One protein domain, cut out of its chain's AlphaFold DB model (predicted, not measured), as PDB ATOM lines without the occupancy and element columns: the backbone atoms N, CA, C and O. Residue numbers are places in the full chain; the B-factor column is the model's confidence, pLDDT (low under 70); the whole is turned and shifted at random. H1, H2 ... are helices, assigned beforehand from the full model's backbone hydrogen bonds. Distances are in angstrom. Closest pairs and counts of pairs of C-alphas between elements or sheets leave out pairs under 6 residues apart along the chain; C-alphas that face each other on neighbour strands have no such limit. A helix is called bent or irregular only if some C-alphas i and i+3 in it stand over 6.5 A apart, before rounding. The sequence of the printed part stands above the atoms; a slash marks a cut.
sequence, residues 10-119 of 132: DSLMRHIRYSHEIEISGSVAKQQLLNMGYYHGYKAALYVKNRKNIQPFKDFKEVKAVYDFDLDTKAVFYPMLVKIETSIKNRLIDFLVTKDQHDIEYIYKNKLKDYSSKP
ATOM      1  N   ASP A  10     -29.569 -41.593 -32.626       88.62
ATOM      2  CA  ASP A  10     -29.319 -41.453 -34.065       88.62
ATOM      3  C   ASP A  10     -30.615 -41.513 -34.882       88.62
ATOM      4  O   ASP A  10     -30.766 -40.812 -35.883       88.62
ATOM      5  N   SER A  11     -31.581 -42.328 -34.450       86.12
ATOM      6  CA  SER A  11     -32.905 -42.385 -35.075       86.12
ATOM      7  C   SER A  11     -33.709 -41.109 -34.805       86.12
ATOM      8  O   SER A  11     -34.473 -40.682 -35.669       86.12
ATOM      9  N   LEU A  12     -33.515 -40.474 -33.644       84.06
ATOM     10  CA  LEU A  12     -34.081 -39.162 -33.332       84.06
ATOM     11  C   LEU A  12     -33.436 -38.055 -34.177       84.06
ATOM     12  O   LEU A  12     -34.157 -37.268 -34.778       84.06
ATOM     13  N   MET A  13     -32.107 -38.033 -34.308       88.12
ATOM     14  CA  MET A  13     -31.407 -37.087 -35.188       88.12
ATOM     15  C   MET A  13     -31.864 -37.232 -36.648       88.12
ATOM     16  O   MET A  13     -32.102 -36.233 -37.319       88.12
ATOM     17  N   ARG A  14     -32.055 -38.468 -37.137       90.06
ATOM     18  CA  ARG A  14     -32.643 -38.722 -38.467       90.06
ATOM     19  C   ARG A  14     -34.067 -38.181 -38.575       90.06
ATOM     20  O   ARG A  14     -34.402 -37.569 -39.579       90.06
ATOM     21  N   HIS A  15     -34.896 -38.381 -37.555       85.25
ATOM     22  CA  HIS A  15     -36.256 -37.846 -37.542       85.25
ATOM     23  C   HIS A  15     -36.279 -36.310 -37.573       85.25
ATOM     24  O   HIS A  15     -37.017 -35.746 -38.369       85.25
ATOM     25  N   ILE A  16     -35.432 -35.643 -36.783       85.50
ATOM     26  CA  ILE A  16     -35.280 -34.179 -36.799       85.50
ATOM     27  C   ILE A  16     -34.889 -33.694 -38.199       85.50
ATOM     28  O   ILE A  16     -35.521 -32.791 -38.737       85.50
ATOM     29  N   ARG A  17     -33.926 -34.364 -38.835       89.56
ATOM     30  CA  ARG A  17     -33.466 -34.000 -40.177       89.56
ATOM     31  C   ARG A  17     -34.523 -34.186 -41.262       89.56
ATOM     32  O   ARG A  17     -34.712 -33.300 -42.078       89.56
ATOM     33  N   TYR A  18     -35.197 -35.336 -41.291       87.19
ATOM     34  CA  TYR A  18     -36.078 -35.697 -42.408       87.19
ATOM     35  C   TYR A  18     -37.541 -35.299 -42.209       87.19
ATOM     36  O   TYR A  18     -38.265 -35.161 -43.184       87.19
ATOM     37  N   SER A  19     -38.008 -35.178 -40.967       83.50
ATOM     38  CA  SER A  19     -39.407 -34.833 -40.673       83.50
ATOM     39  C   SER A  19     -39.595 -33.368 -40.306       83.50
ATOM     40  O   SER A  19     -40.716 -32.877 -40.396       83.50
ATOM     41  N   HIS A  20     -38.531 -32.690 -39.874       80.44
ATOM     42  CA  HIS A  20     -38.577 -31.276 -39.502       80.44
ATOM     43  C   HIS A  20     -37.632 -30.403 -40.328       80.44
ATOM     44  O   HIS A  20     -37.622 -29.202 -40.105       80.44
ATOM     45  N   GLU A  21     -36.872 -30.986 -41.262       89.00
ATOM     46  CA  GLU A  21     -35.956 -30.254 -42.154       89.00
ATOM     47  C   GLU A  21     -34.907 -29.416 -41.398       89.00
ATOM     48  O   GLU A  21     -34.414 -28.411 -41.898       89.00
ATOM     49  N   ILE A  22     -34.537 -29.856 -40.188       88.81
ATOM     50  CA  ILE A  22     -33.524 -29.206 -39.351       88.81
ATOM     51  C   ILE A  22     -32.193 -29.930 -39.528       88.81
ATOM     52  O   ILE A  22     -32.063 -31.126 -39.233       88.81
ATOM     53  N   GLU A  23     -31.171 -29.199 -39.952       94.19
ATOM     54  CA  GLU A  23     -29.814 -29.708 -40.028       94.19
ATOM     55  C   GLU A  23     -29.283 -30.037 -38.631       94.19
ATOM     56  O   GLU A  23     -29.123 -29.187 -37.758       94.19
ATOM     57  N   ILE A  24     -29.006 -31.320 -38.415       92.12
ATOM     58  CA  ILE A  24     -28.403 -31.840 -37.193       92.12
ATOM     59  C   ILE A  24     -27.402 -32.928 -37.565       92.12
ATOM     60  O   ILE A  24     -27.734 -33.864 -38.299       92.12
ATOM     61  N   SER A  25     -26.165 -32.833 -37.092       93.31
ATOM     62  CA  SER A  25     -25.114 -33.805 -37.404       93.31
ATOM     63  C   SER A  25     -23.987 -33.780 -36.368       93.31
ATOM     64  O   SER A  25     -23.880 -32.860 -35.560       93.31
ATOM     65  N   GLY A  26     -23.154 -34.822 -36.375       95.00
ATOM     66  CA  GLY A  26     -21.985 -34.916 -35.504       95.00
ATOM     67  C   GLY A  26     -22.276 -35.363 -34.067       95.00
ATOM     68  O   GLY A  26     -23.414 -35.395 -33.591       95.00
ATOM     69  N   SER A  27     -21.203 -35.734 -33.369       94.06
ATOM     70  CA  SER A  27     -21.231 -36.201 -31.978       94.06
ATOM     71  C   SER A  27     -21.613 -35.096 -30.991       94.06
ATOM     72  O   SER A  27     -22.339 -35.363 -30.037       94.06
ATOM     73  N   VAL A  28     -21.190 -33.854 -31.245       94.25
ATOM     74  CA  VAL A  28     -21.501 -32.696 -30.392       94.25
ATOM     75  C   VAL A  28     -23.009 -32.450 -30.337       94.25
ATOM     76  O   VAL A  28     -23.583 -32.416 -29.250       94.25
ATOM     77  N   ALA A  29     -23.677 -32.368 -31.494       91.62
ATOM     78  CA  ALA A  29     -25.127 -32.179 -31.543       91.62
ATOM     79  C   ALA A  29     -25.876 -33.365 -30.916       91.62
ATOM     80  O   ALA A  29     -26.871 -33.180 -30.219       91.62
ATOM     81  N   LYS A  30     -25.367 -34.592 -31.099       91.56
ATOM     82  CA  LYS A  30     -25.905 -35.796 -30.451       91.56
ATOM     83  C   LYS A  30     -25.844 -35.702 -28.924       91.56
ATOM     84  O   LYS A  30     -26.824 -36.026 -28.257       91.56
ATOM     85  N   GLN A  31     -24.716 -35.258 -28.371       91.75
ATOM     86  CA  GLN A  31     -24.538 -35.094 -26.929       91.75
ATOM     87  C   GLN A  31     -25.406 -33.958 -26.379       91.75
ATOM     88  O   GLN A  31     -26.060 -34.129 -25.355       91.75
ATOM     89  N   GLN A  32     -25.486 -32.829 -27.085       90.31
ATOM     90  CA  GLN A  32     -26.383 -31.730 -26.726       90.31
ATOM     91  C   GLN A  32     -27.845 -32.185 -26.707       90.31
ATOM     92  O   GLN A  32     -28.546 -31.936 -25.732       90.31
ATOM     93  N   LEU A  33     -28.287 -32.925 -27.728       87.25
ATOM     94  CA  LEU A  33     -29.637 -33.481 -27.802       87.25
ATOM     95  C   LEU A  33     -29.944 -34.447 -26.645       87.25
ATOM     96  O   LEU A  33     -31.069 -34.469 -26.151       87.25
ATOM     97  N   LEU A  34     -28.959 -35.234 -26.201       87.00
ATOM     98  CA  LEU A  34     -29.088 -36.081 -25.010       87.00
ATOM     99  C   LEU A  34     -29.223 -35.246 -23.732       87.00
ATOM    100  O   LEU A  34     -30.129 -35.499 -22.939       87.00
ATOM    101  N   ASN A  35     -28.370 -34.233 -23.566       86.75
ATOM    102  CA  ASN A  35     -28.374 -33.348 -22.400       86.75
ATOM    103  C   ASN A  35     -29.666 -32.529 -22.293       86.75
ATOM    104  O   ASN A  35     -30.102 -32.215 -21.192       86.75
ATOM    105  N   MET A  36     -30.314 -32.238 -23.423       84.62
ATOM    106  CA  MET A  36     -31.611 -31.558 -23.457       84.62
ATOM    107  C   MET A  36     -32.766 -32.391 -22.874       84.62
ATOM    108  O   MET A  36     -33.845 -31.852 -22.623       84.62
ATOM    109  N   GLY A  37     -32.561 -33.694 -22.654       72.94
ATOM    110  CA  GLY A  37     -33.593 -34.624 -22.212       72.94
ATOM    111  C   GLY A  37     -34.321 -35.261 -23.395       72.94
ATOM    112  O   GLY A  37     -34.960 -34.600 -24.224       72.94
ATOM    113  N   TYR A  38     -34.222 -36.588 -23.468       55.03
ATOM    114  CA  TYR A  38     -34.801 -37.402 -24.530       55.03
ATOM    115  C   TYR A  38     -36.307 -37.129 -24.673       55.03
ATOM    116  O   TYR A  38     -37.050 -37.163 -23.696       55.03
ATOM    117  N   TYR A  39     -36.764 -36.875 -25.904       52.47
ATOM    118  CA  TYR A  39     -38.171 -36.606 -26.251       52.47
ATOM    119  C   TYR A  39     -38.773 -35.250 -25.821       52.47
ATOM    120  O   TYR A  39     -39.956 -35.007 -26.084       52.47
ATOM    121  N   HIS A  40     -38.000 -34.325 -25.241       48.62
ATOM    122  CA  HIS A  40     -38.508 -32.995 -24.861       48.62
ATOM    123  C   HIS A  40     -37.880 -31.805 -25.592       48.62
ATOM    124  O   HIS A  40     -38.491 -30.738 -25.594       48.62
ATOM    125  N   GLY A  41     -36.803 -32.001 -26.361       43.62
ATOM    126  CA  GLY A  41     -36.299 -30.967 -27.279       43.62
ATOM    127  C   GLY A  41     -37.330 -30.504 -28.328       43.62
ATOM    128  O   GLY A  41     -37.301 -29.358 -28.759       43.62
ATOM    129  N   TYR A  42     -38.313 -31.348 -28.677       46.88
ATOM    130  CA  TYR A  42     -39.397 -30.986 -29.606       46.88
ATOM    131  C   TYR A  42     -40.492 -30.098 -28.978       46.88
ATOM    132  O   TYR A  42     -41.290 -29.493 -29.694       46.88
ATOM    133  N   LYS A  43     -40.536 -29.941 -27.645       51.66
ATOM    134  CA  LYS A  43     -41.454 -28.974 -27.013       51.66
ATOM    135  C   LYS A  43     -40.994 -27.517 -27.160       51.66
ATOM    136  O   LYS A  43     -41.759 -26.633 -26.787       51.66
ATOM    137  N   ALA A  44     -39.833 -27.245 -27.764       46.56
ATOM    138  CA  ALA A  44     -39.425 -25.883 -28.125       46.56
ATOM    139  C   ALA A  44     -40.400 -25.223 -29.126       46.56
ATOM    140  O   ALA A  44     -40.617 -24.016 -29.077       46.56
ATOM    141  N   ALA A  45     -41.091 -26.012 -29.960       44.94
ATOM    142  CA  ALA A  45     -42.117 -25.504 -30.876       44.94
ATOM    143  C   ALA A  45     -43.424 -25.045 -30.180       44.94
ATOM    144  O   ALA A  45     -44.329 -24.558 -30.850       44.94
ATOM    145  N   LEU A  46     -43.553 -25.196 -28.853       46.03
ATOM    146  CA  LEU A  46     -44.744 -24.794 -28.083       46.03
ATOM    147  C   LEU A  46     -44.616 -23.425 -27.400       46.03
ATOM    148  O   LEU A  46     -45.552 -23.014 -26.716       46.03
ATOM    149  N   TYR A  47     -43.512 -22.695 -27.612       48.28
ATOM    150  CA  TYR A  47     -43.396 -21.292 -27.184       48.28
ATOM    151  C   TYR A  47     -44.503 -20.406 -27.770       48.28
ATOM    152  O   TYR A  47     -44.858 -19.374 -27.204       48.28
ATOM    153  N   VAL A  48     -45.126 -20.862 -28.858       47.09
ATOM    154  CA  VAL A  48     -46.371 -20.310 -29.361       47.09
ATOM    155  C   VAL A  48     -47.494 -21.291 -29.045       47.09
ATOM    156  O   VAL A  48     -47.463 -22.454 -29.434       47.09
ATOM    157  N   LYS A  49     -48.521 -20.798 -28.348       47.34
ATOM    158  CA  LYS A  49     -49.726 -21.494 -27.847       47.34
ATOM    159  C   LYS A  49     -50.498 -22.325 -28.900       47.34
ATOM    160  O   LYS A  49     -51.495 -22.961 -28.571       47.34
ATOM    161  N   ASN A  50     -50.068 -22.312 -30.163       50.88
ATOM    162  CA  ASN A  50     -50.692 -22.951 -31.310       50.88
ATOM    163  C   ASN A  50     -49.670 -23.804 -32.085       50.88
ATOM    164  O   ASN A  50     -48.662 -23.285 -32.559       50.88
ATOM    165  N   ARG A  51     -49.980 -25.093 -32.302       53.03
ATOM    166  CA  ARG A  51     -49.161 -26.035 -33.097       53.03
ATOM    167  C   ARG A  51     -48.920 -25.588 -34.546       53.03
ATOM    168  O   ARG A  51     -48.086 -26.177 -35.216       53.03
ATOM    169  N   LYS A  52     -49.666 -24.593 -35.033       54.16
ATOM    170  CA  LYS A  52     -49.506 -24.010 -36.372       54.16
ATOM    171  C   LYS A  52     -48.346 -23.011 -36.483       54.16
ATOM    172  O   LYS A  52     -47.961 -22.692 -37.598       54.16
ATOM    173  N   ASN A  53     -47.771 -22.561 -35.366       57.09
ATOM    174  CA  ASN A  53     -46.677 -21.585 -35.342       57.09
ATOM    175  C   ASN A  53     -45.357 -22.265 -34.958       57.09
ATOM    176  O   ASN A  53     -44.669 -21.841 -34.030       57.09
ATOM    177  N   ILE A  54     -45.038 -23.363 -35.648       63.47
ATOM    178  CA  ILE A  54     -43.716 -23.982 -35.543       63.47
ATOM    179  C   ILE A  54     -42.725 -22.975 -36.120       63.47
ATOM    180  O   ILE A  54     -42.869 -22.553 -37.267       63.47
ATOM    181  N   GLN A  55     -41.753 -22.564 -35.308       68.69
ATOM    182  CA  GLN A  55     -40.680 -21.701 -35.784       68.69
ATOM    183  C   GLN A  55     -39.895 -22.441 -36.876       68.69
ATOM    184  O   GLN A  55     -39.568 -23.615 -36.672       68.69
ATOM    185  N   PRO A  56     -39.613 -21.802 -38.026       78.88
ATOM    186  CA  PRO A  56     -38.974 -22.443 -39.171       78.88
ATOM    187  C   PRO A  56     -37.462 -22.585 -38.941       78.88
ATOM    188  O   PRO A  56     -36.660 -21.980 -39.650       78.88
ATOM    189  N   PHE A  57     -37.078 -23.351 -37.919       84.44
ATOM    190  CA  PHE A  57     -35.676 -23.641 -37.637       84.44
ATOM    191  C   PHE A  57     -35.066 -24.426 -38.794       84.44
ATOM    192  O   PHE A  57     -35.679 -25.368 -39.295       84.44
ATOM    193  N   LYS A  58     -33.852 -24.054 -39.189       89.81
ATOM    194  CA  LYS A  58     -33.086 -24.743 -40.237       89.81
ATOM    195  C   LYS A  58     -31.842 -25.425 -39.689       89.81
ATOM    196  O   LYS A  58     -31.415 -26.424 -40.252       89.81
ATOM    197  N   ASP A  59     -31.293 -24.937 -38.577       92.00
ATOM    198  CA  ASP A  59     -30.104 -25.501 -37.925       92.00
ATOM    199  C   ASP A  59     -30.431 -25.869 -36.469       92.00
ATOM    200  O   ASP A  59     -31.090 -25.128 -35.735       92.00
ATOM    201  N   PHE A  60     -29.949 -27.027 -36.017       90.19
ATOM    202  CA  PHE A  60     -30.080 -27.471 -34.632       90.19
ATOM    203  C   PHE A  60     -29.546 -26.461 -33.603       90.19
ATOM    204  O   PHE A  60     -30.042 -26.418 -32.477       90.19
ATOM    205  N   LYS A  61     -28.580 -25.613 -33.966       91.12
ATOM    206  CA  LYS A  61     -28.092 -24.519 -33.113       91.12
ATOM    207  C   LYS A  61     -29.198 -23.545 -32.718       91.12
ATOM    208  O   LYS A  61     -29.193 -23.068 -31.589       91.12
ATOM    209  N   GLU A  62     -30.161 -23.282 -33.599       89.06
ATOM    210  CA  GLU A  62     -31.296 -22.398 -33.306       89.06
ATOM    211  C   GLU A  62     -32.224 -23.042 -32.269       89.06
ATOM    212  O   GLU A  62     -32.636 -22.401 -31.302       89.06
ATOM    213  N   VAL A  63     -32.467 -24.351 -32.405       85.75
ATOM    214  CA  VAL A  63     -33.207 -25.145 -31.410       85.75
ATOM    215  C   VAL A  63     -32.489 -25.116 -30.060       85.75
ATOM    216  O   VAL A  63     -33.127 -24.938 -29.019       85.75
ATOM    217  N   LYS A  64     -31.160 -25.268 -30.066       88.25
ATOM    218  CA  LYS A  64     -30.332 -25.221 -28.858       88.25
ATOM    219  C   LYS A  64     -30.361 -23.840 -28.199       88.25
ATOM    220  O   LYS A  64     -30.492 -23.780 -26.985       88.25
ATOM    221  N   ALA A  65     -30.318 -22.759 -28.974       88.94
ATOM    222  CA  ALA A  65     -30.380 -21.394 -28.451       88.94
ATOM    223  C   ALA A  65     -31.710 -21.108 -27.732       88.94
ATOM    224  O   ALA A  65     -31.714 -20.539 -26.644       88.94
ATOM    225  N   VAL A  66     -32.838 -21.555 -28.295       85.19
ATOM    226  CA  VAL A  66     -34.152 -21.421 -27.639       85.19
ATOM    227  C   VAL A  66     -34.232 -22.270 -26.372       85.19
ATOM    228  O   VAL A  66     -34.790 -21.834 -25.367       85.19
ATOM    229  N   TYR A  67     -33.667 -23.476 -26.406       85.94
ATOM    230  CA  TYR A  67     -33.575 -24.328 -25.226       85.94
ATOM    231  C   TYR A  67     -32.726 -23.695 -24.111       85.94
ATOM    232  O   TYR A  67     -33.123 -23.738 -22.951       85.94
ATOM    233  N   ASP A  68     -31.591 -23.085 -24.450       87.81
ATOM    234  CA  ASP A  68     -30.722 -22.423 -23.472       87.81
ATOM    235  C   ASP A  68     -31.399 -21.201 -22.867       87.81
ATOM    236  O   ASP A  68     -31.443 -21.063 -21.649       87.81
ATOM    237  N   PHE A  69     -32.050 -20.388 -23.700       89.00
ATOM    238  CA  PHE A  69     -32.856 -19.269 -23.227       89.00
ATOM    239  C   PHE A  69     -33.954 -19.710 -22.241       89.00
ATOM    240  O   PHE A  69     -34.157 -19.070 -21.207       89.00
ATOM    241  N   ASP A  70     -34.659 -20.809 -22.533       84.06
ATOM    242  CA  ASP A  70     -35.669 -21.396 -21.643       84.06
ATOM    243  C   ASP A  70     -35.071 -21.824 -20.299       84.06
ATOM    244  O   ASP A  70     -35.638 -21.529 -19.242       84.06
ATOM    245  N   LEU A  71     -33.931 -22.518 -20.332       86.31
ATOM    246  CA  LEU A  71     -33.235 -22.957 -19.128       86.31
ATOM    247  C   LEU A  71     -32.761 -21.780 -18.284       86.31
ATOM    248  O   LEU A  71     -33.005 -21.777 -17.079       86.31
ATOM    249  N   ASP A  72     -32.136 -20.780 -18.899       90.81
ATOM    250  CA  ASP A  72     -31.627 -19.598 -18.207       90.81
ATOM    251  C   ASP A  72     -32.778 -18.802 -17.584       90.81
ATOM    252  O   ASP A  72     -32.727 -18.416 -16.415       90.81
ATOM    253  N   THR A  73     -33.884 -18.654 -18.320       88.75
ATOM    254  CA  THR A  73     -35.111 -18.039 -17.802       88.75
ATOM    255  C   THR A  73     -35.633 -18.814 -16.594       88.75
ATOM    256  O   THR A  73     -35.921 -18.230 -15.547       88.75
ATOM    257  N   LYS A  74     -35.719 -20.147 -16.687       86.50
ATOM    258  CA  LYS A  74     -36.137 -20.993 -15.562       86.50
ATOM    259  C   LYS A  74     -35.190 -20.865 -14.379       86.50
ATOM    260  O   LYS A  74     -35.678 -20.782 -13.259       86.50
ATOM    261  N   ALA A  75     -33.881 -20.809 -14.600       91.44
ATOM    262  CA  ALA A  75     -32.886 -20.691 -13.538       91.44
ATOM    263  C   ALA A  75     -33.075 -19.413 -12.705       91.44
ATOM    264  O   ALA A  75     -32.912 -19.455 -11.487       91.44
ATOM    265  N   VAL A  76     -33.505 -18.309 -13.330       95.44
ATOM    266  CA  VAL A  76     -33.840 -17.060 -12.624       95.44
ATOM    267  C   VAL A  76     -35.065 -17.232 -11.715       95.44
ATOM    268  O   VAL A  76     -35.063 -16.769 -10.575       95.44
ATOM    269  N   PHE A  77     -36.115 -17.912 -12.185       91.94
ATOM    270  CA  PHE A  77     -37.379 -18.025 -11.444       91.94
ATOM    271  C   PHE A  77     -37.445 -19.212 -10.478       91.94
ATOM    272  O   PHE A  77     -38.180 -19.151  -9.490       91.94
ATOM    273  N   TYR A  78     -36.703 -20.292 -10.731       91.62
ATOM    274  CA  TYR A  78     -36.816 -21.543  -9.980       91.62
ATOM    275  C   TYR A  78     -36.567 -21.365  -8.473       91.62
ATOM    276  O   TYR A  78     -37.405 -21.820  -7.693       91.62
ATOM    277  N   PRO A  79     -35.529 -20.628  -8.021       95.38
ATOM    278  CA  PRO A  79     -35.328 -20.383  -6.593       95.38
ATOM    279  C   PRO A  79     -36.500 -19.630  -5.947       95.38
ATOM    280  O   PRO A  79     -36.892 -19.934  -4.819       95.38
ATOM    281  N   MET A  80     -37.093 -18.669  -6.664       95.81
ATOM    282  CA  MET A  80     -38.244 -17.904  -6.178       95.81
ATOM    283  C   MET A  80     -39.492 -18.785  -6.063       95.81
ATOM    284  O   MET A  80     -40.167 -18.748  -5.034       95.81
ATOM    285  N   LEU A  81     -39.773 -19.603  -7.080       95.00
ATOM    286  CA  LEU A  81     -40.897 -20.540  -7.069       95.00
ATOM    287  C   LEU A  81     -40.766 -21.558  -5.938       95.00
ATOM    288  O   LEU A  81     -41.718 -21.730  -5.182       95.00
ATOM    289  N   VAL A  82     -39.583 -22.152  -5.762       95.50
ATOM    290  CA  VAL A  82     -39.314 -23.091  -4.664       95.50
ATOM    291  C   VAL A  82     -39.527 -22.411  -3.313       95.50
ATOM    292  O   VAL A  82     -40.204 -22.960  -2.450       95.50
ATOM    293  N   LYS A  83     -39.037 -21.178  -3.127       96.56
ATOM    294  CA  LYS A  83     -39.246 -20.433  -1.876       96.56
ATOM    295  C   LYS A  83     -40.730 -20.195  -1.584       96.56
ATOM    296  O   LYS A  83     -41.160 -20.363  -0.441       96.56
ATOM    297  N   ILE A  84     -41.510 -19.805  -2.593       96.81
ATOM    298  CA  ILE A  84     -42.959 -19.601  -2.463       96.81
ATOM    299  C   ILE A  84     -43.651 -20.928  -2.137       96.81
ATOM    300  O   ILE A  84     -44.414 -20.994  -1.174       96.81
ATOM    301  N   GLU A  85     -43.348 -21.988  -2.887       95.31
ATOM    302  CA  GLU A  85     -43.909 -23.326  -2.698       95.31
ATOM    303  C   GLU A  85     -43.632 -23.856  -1.286       95.31
ATOM    304  O   GLU A  85     -44.559 -24.266  -0.588       95.31
ATOM    305  N   THR A  86     -42.382 -23.779  -0.824       95.56
ATOM    306  CA  THR A  86     -41.989 -24.167   0.535       95.56
ATOM    307  C   THR A  86     -42.712 -23.327   1.587       95.56
ATOM    308  O   THR A  86     -43.211 -23.874   2.567       95.56
ATOM    309  N   SER A  87     -42.835 -22.012   1.382       96.00
ATOM    310  CA  SER A  87     -43.518 -21.128   2.337       96.00
ATOM    311  C   SER A  87     -45.009 -21.452   2.463       96.00
ATOM    312  O   SER A  87     -45.546 -21.462   3.569       96.00
ATOM    313  N   ILE A  88     -45.685 -21.732   1.343       95.06
ATOM    314  CA  ILE A  88     -47.103 -22.116   1.333       95.06
ATOM    315  C   ILE A  88     -47.286 -23.480   2.000       95.06
ATOM    316  O   ILE A  88     -48.149 -23.611   2.866       95.06
ATOM    317  N   LYS A  89     -46.458 -24.475   1.652       87.12
ATOM    318  CA  LYS A  89     -46.514 -25.813   2.258       87.12
ATOM    319  C   LYS A  89     -46.305 -25.762   3.768       87.12
ATOM    320  O   LYS A  89     -47.089 -26.355   4.498       87.12
ATOM    321  N   ASN A  90     -45.306 -25.018   4.240       89.06
ATOM    322  CA  ASN A  90     -45.018 -24.924   5.671       89.06
ATOM    323  C   ASN A  90     -46.149 -24.235   6.440       89.06
ATOM    324  O   ASN A  90     -46.528 -24.716   7.499       89.06
ATOM    325  N   ARG A  91     -46.741 -23.165   5.890       91.25
ATOM    326  CA  ARG A  91     -47.929 -22.537   6.493       91.25
ATOM    327  C   ARG A  91     -49.113 -23.494   6.529       91.25
ATOM    328  O   ARG A  91     -49.779 -23.588   7.549       91.25
ATOM    329  N   LEU A  92     -49.372 -24.215   5.438       87.56
ATOM    330  CA  LEU A  92     -50.446 -25.206   5.392       87.56
ATOM    331  C   LEU A  92     -50.247 -26.292   6.456       87.56
ATOM    332  O   LEU A  92     -51.196 -26.627   7.155       87.56
ATOM    333  N   ILE A  93     -49.028 -26.818   6.597       84.50
ATOM    334  CA  ILE A  93     -48.712 -27.806   7.633       84.50
ATOM    335  C   ILE A  93     -48.934 -27.205   9.023       84.50
ATOM    336  O   ILE A  93     -49.627 -27.825   9.820       84.50
ATOM    337  N   ASP A  94     -48.435 -25.996   9.291       86.12
ATOM    338  CA  ASP A  94     -48.620 -25.291  10.568       86.12
ATOM    339  C   ASP A  94     -50.106 -25.149  10.945       86.12
ATOM    340  O   ASP A  94     -50.512 -25.514  12.051       86.12
ATOM    341  N   PHE A  95     -50.955 -24.741   9.993       85.69
ATOM    342  CA  PHE A  95     -52.408 -24.698  10.188       85.69
ATOM    343  C   PHE A  95     -53.029 -26.074  10.461       85.69
ATOM    344  O   PHE A  95     -53.967 -26.163  11.249       85.69
ATOM    345  N   LEU A  96     -52.543 -27.137   9.813       82.50
ATOM    346  CA  LEU A  96     -53.079 -28.492   9.979       82.50
ATOM    347  C   LEU A  96     -52.689 -29.127  11.321       82.50
ATOM    348  O   LEU A  96     -53.468 -29.921  11.843       82.50
ATOM    349  N   VAL A  97     -51.508 -28.803  11.860       83.19
ATOM    350  CA  VAL A  97     -50.992 -29.399  13.109       83.19
ATOM    351  C   VAL A  97     -51.290 -28.579  14.356       83.19
ATOM    352  O   VAL A  97     -51.266 -29.119  15.462       83.19
ATOM    353  N   THR A  98     -51.555 -27.277  14.221       81.69
ATOM    354  CA  THR A  98     -51.815 -26.406  15.372       81.69
ATOM    355  C   THR A  98     -53.031 -26.905  16.153       81.69
ATOM    356  O   THR A  98     -54.151 -26.898  15.647       81.69
ATOM    357  N   LYS A  99     -52.807 -27.282  17.420       77.75
ATOM    358  CA  LYS A  99     -53.805 -27.874  18.339       77.75
ATOM    359  C   LYS A  99     -54.328 -29.257  17.914       77.75
ATOM    360  O   LYS A  99     -55.382 -29.673  18.389       77.75
ATOM    361  N   ASP A 100     -53.591 -29.970  17.066       76.50
ATOM    362  CA  ASP A 100     -53.922 -31.317  16.592       76.50
ATOM    363  C   ASP A 100     -52.699 -32.254  16.701       76.50
ATOM    364  O   ASP A 100     -51.661 -31.901  17.267       76.50
ATOM    365  N   GLN A 101     -52.818 -33.485  16.204       73.19
ATOM    366  CA  GLN A 101     -51.733 -34.461  16.179       73.19
ATOM    367  C   GLN A 101     -50.720 -34.082  15.087       73.19
ATOM    368  O   GLN A 101     -51.076 -33.870  13.930       73.19
ATOM    369  N   HIS A 102     -49.441 -34.014  15.460       74.81
ATOM    370  CA  HIS A 102     -48.337 -33.574  14.594       74.81
ATOM    371  C   HIS A 102     -47.798 -34.676  13.667       74.81
ATOM    372  O   HIS A 102     -46.901 -34.421  12.865       74.81
ATOM    373  N   ASP A 103     -48.312 -35.900  13.793       82.50
ATOM    374  CA  ASP A 103     -47.865 -37.035  12.998       82.50
ATOM    375  C   ASP A 103     -48.319 -36.908  11.535       82.50
ATOM    376  O   ASP A 103     -49.503 -36.735  11.231       82.50
ATOM    377  N   ILE A 104     -47.364 -37.001  10.609       77.44
ATOM    378  CA  ILE A 104     -47.619 -36.790   9.181       77.44
ATOM    379  C   ILE A 104     -48.520 -37.876   8.593       77.44
ATOM    380  O   ILE A 104     -49.349 -37.582   7.728       77.44
ATOM    381  N   GLU A 105     -48.402 -39.112   9.080       79.19
ATOM    382  CA  GLU A 105     -49.237 -40.221   8.628       79.19
ATOM    383  C   GLU A 105     -50.683 -40.019   9.093       79.19
ATOM    384  O   GLU A 105     -51.617 -40.155   8.296       79.19
ATOM    385  N   TYR A 106     -50.878 -39.575  10.337       80.56
ATOM    386  CA  TYR A 106     -52.177 -39.160  10.853       80.56
ATOM    387  C   TYR A 106     -52.802 -38.024  10.027       80.56
ATOM    388  O   TYR A 106     -53.969 -38.122   9.640       80.56
ATOM    389  N   ILE A 107     -52.053 -36.964   9.713       78.81
ATOM    390  CA  ILE A 107     -52.553 -35.817   8.931       78.81
ATOM    391  C   ILE A 107     -52.934 -36.255   7.514       78.81
ATOM    392  O   ILE A 107     -54.030 -35.947   7.038       78.81
ATOM    393  N   TYR A 108     -52.067 -37.020   6.848       76.00
ATOM    394  CA  TYR A 108     -52.330 -37.540   5.509       76.00
ATOM    395  C   TYR A 108     -53.570 -38.439   5.496       76.00
ATOM    396  O   TYR A 108     -54.449 -38.306   4.642       76.00
ATOM    397  N   LYS A 109     -53.694 -39.312   6.500       75.38
ATOM    398  CA  LYS A 109     -54.808 -40.247   6.625       75.38
ATOM    399  C   LYS A 109     -56.094 -39.592   7.111       75.38
ATOM    400  O   LYS A 109     -57.139 -40.159   6.846       75.38
ATOM    401  N   ASN A 110     -56.099 -38.464   7.812       74.44
ATOM    402  CA  ASN A 110     -57.335 -37.969   8.443       74.44
ATOM    403  C   ASN A 110     -57.739 -36.552   8.027       74.44
ATOM    404  O   ASN A 110     -58.916 -36.217   8.131       74.44
ATOM    405  N   LYS A 111     -56.812 -35.731   7.525       73.38
ATOM    406  CA  LYS A 111     -57.060 -34.315   7.196       73.38
ATOM    407  C   LYS A 111     -56.957 -34.009   5.705       73.38
ATOM    408  O   LYS A 111     -57.644 -33.117   5.224       73.38
ATOM    409  N   LEU A 112     -56.175 -34.782   4.949       74.38
ATOM    410  CA  LEU A 112     -56.029 -34.635   3.492       74.38
ATOM    411  C   LEU A 112     -56.970 -35.564   2.698       74.38
ATOM    412  O   LEU A 112     -56.667 -35.979   1.581       74.38
ATOM    413  N   LYS A 113     -58.142 -35.883   3.265       68.44
ATOM    414  CA  LYS A 113     -59.183 -36.719   2.644       68.44
ATOM    415  C   LYS A 113     -60.360 -35.882   2.140       68.44
ATOM    416  O   LYS A 113     -61.484 -36.024   2.613       68.44
ATOM    417  N   ASP A 114     -60.140 -35.041   1.133       63.19
ATOM    418  CA  ASP A 114     -61.229 -34.241   0.539       63.19
ATOM    419  C   ASP A 114     -62.397 -35.119   0.032       63.19
ATOM    420  O   ASP A 114     -63.566 -34.743   0.094       63.19
ATOM    421  N   TYR A 115     -62.112 -36.359  -0.382       62.09
ATOM    422  CA  TYR A 115     -63.134 -37.302  -0.837       62.09
ATOM    423  C   TYR A 115     -64.079 -37.797   0.276       62.09
ATOM    424  O   TYR A 115     -65.205 -38.173  -0.041       62.09
ATOM    425  N   SER A 116     -63.666 -37.803   1.553       60.94
ATOM    426  CA  SER A 116     -64.487 -38.328   2.660       60.94
ATOM    427  C   SER A 116     -65.510 -37.329   3.201       60.94
ATOM    428  O   SER A 116     -66.357 -37.708   4.001       60.94
ATOM    429  N   SER A 117     -65.453 -36.069   2.763       59.25
ATOM    430  CA  SER A 117     -66.453 -35.040   3.085       59.25
ATOM    431  C   SER A 117     -67.747 -35.186   2.268       59.25
ATOM    432  O   SER A 117     -68.739 -34.510   2.539       59.25
ATOM    433  N   LYS A 118     -67.756 -36.073   1.261       64.31
ATOM    434  CA  LYS A 118     -68.893 -36.302   0.364       64.31
ATOM    435  C   LYS A 118     -69.722 -37.506   0.825       64.31
ATOM    436  O   LYS A 118     -69.134 -38.507   1.235       64.31
ATOM    437  N   PRO A 119     -71.063 -37.463   0.697       62.78
ATOM    438  CA  PRO A 119     -71.924 -38.587   1.055       62.78
ATOM    439  C   PRO A 119     -71.496 -39.880   0.351       62.78
ATOM    440  O   PRO A 119     -71.297 -39.906  -0.872       62.78
TER     441      PRO A 119
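AT A GLANCE: This is residues 10 to 119 of the 132 residues of an uncharacterized protein of Listeria monocytogenes (UniProt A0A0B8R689). A long, bent helix, H4, makes the shaft of an extended model, with a loose cluster of three short helices, H1, H2 and H3, by its first arm and a small piece with H5 near the end of its second arm. Residues 72 to 92 of H4 bridge the two ends and stand free, and residues 113 to 119, with H6, stick out at the far end. The printed part has 110 residues with six named helices, H1 to H6 in chain order, and no named strand; the class is all helix. The whole is extended, with a radius of gyration of the C-alphas of 22.5 A and spans of 63 by 35 by 26 A.

IN THESE COORDINATES: Find C-alpha 10 at (-29.319, -41.453, -34.065); from there H1 runs over residues 10 to 20, 14.8 A long. Next come H2, residues 26 to 35, 14.7 A long, and H3, residues 41 to 46. Look for C-alpha 60 at (-30.080, -27.471, -34.632), where H4, residues 60 to 97, begins. By its hydrogen bonds H4 was assigned as one helix, but it is bent: C-alphas 76 and 79 are 7.0 A apart. Its arms are H4a, residues 60 to 76, 24.6 A, and H4b, residues 79 to 97, 26.7 A. H5 holds residues 104 to 110, and H6, residues 114 to 117, ends at C-alpha 117, (-66.453, -35.040, 3.085).

HOW THE PARTS SIT: Start at Met 13 and Lys 30, the closest C-alphas of H1 and H2, 7.4 A apart: these helices are close but not clearly touching, about perpendicular at 87 degrees. H2 is close to but not clearly touching H4a, closest at the C-alphas of Ala 29 and Phe 60, 7.5 A, at a shallow tilt of 28 degrees, the same way. H3 touches residues 63 to 67 of H4a, about perpendicular at 77 degrees; the closest C-alphas, of Ala 44 and Tyr 67, are 6.7 A apart. H4a and H4b stand at a steep tilt of 44 degrees. Farther on, H4b and H5 are close but not clearly touching, closest at the C-alphas of Leu 96 and Ile 107, 7.4 A. H5 and H6 are apart. In H1, H2, H4a, H4b and H5 every O i to N i+4 pair is within hydrogen-bond range; H3 has 0 of 2, but 3 of 3 O i to N i+3 pairs, and H6 is too short for an O i to N i+4 pair.

THE WHOLE: The C-alphas of Tyr 18 and Lys 99, the two farthest apart, are 63.8 A from each other. The printed part has no cut. The link from H3 to H4, residues 47 to 59, is long. Look in the B-factor column for low confidence, under 70, at residues 38 to 55 and 113 to 119; the mean pLDDT of the printed part is 79.7.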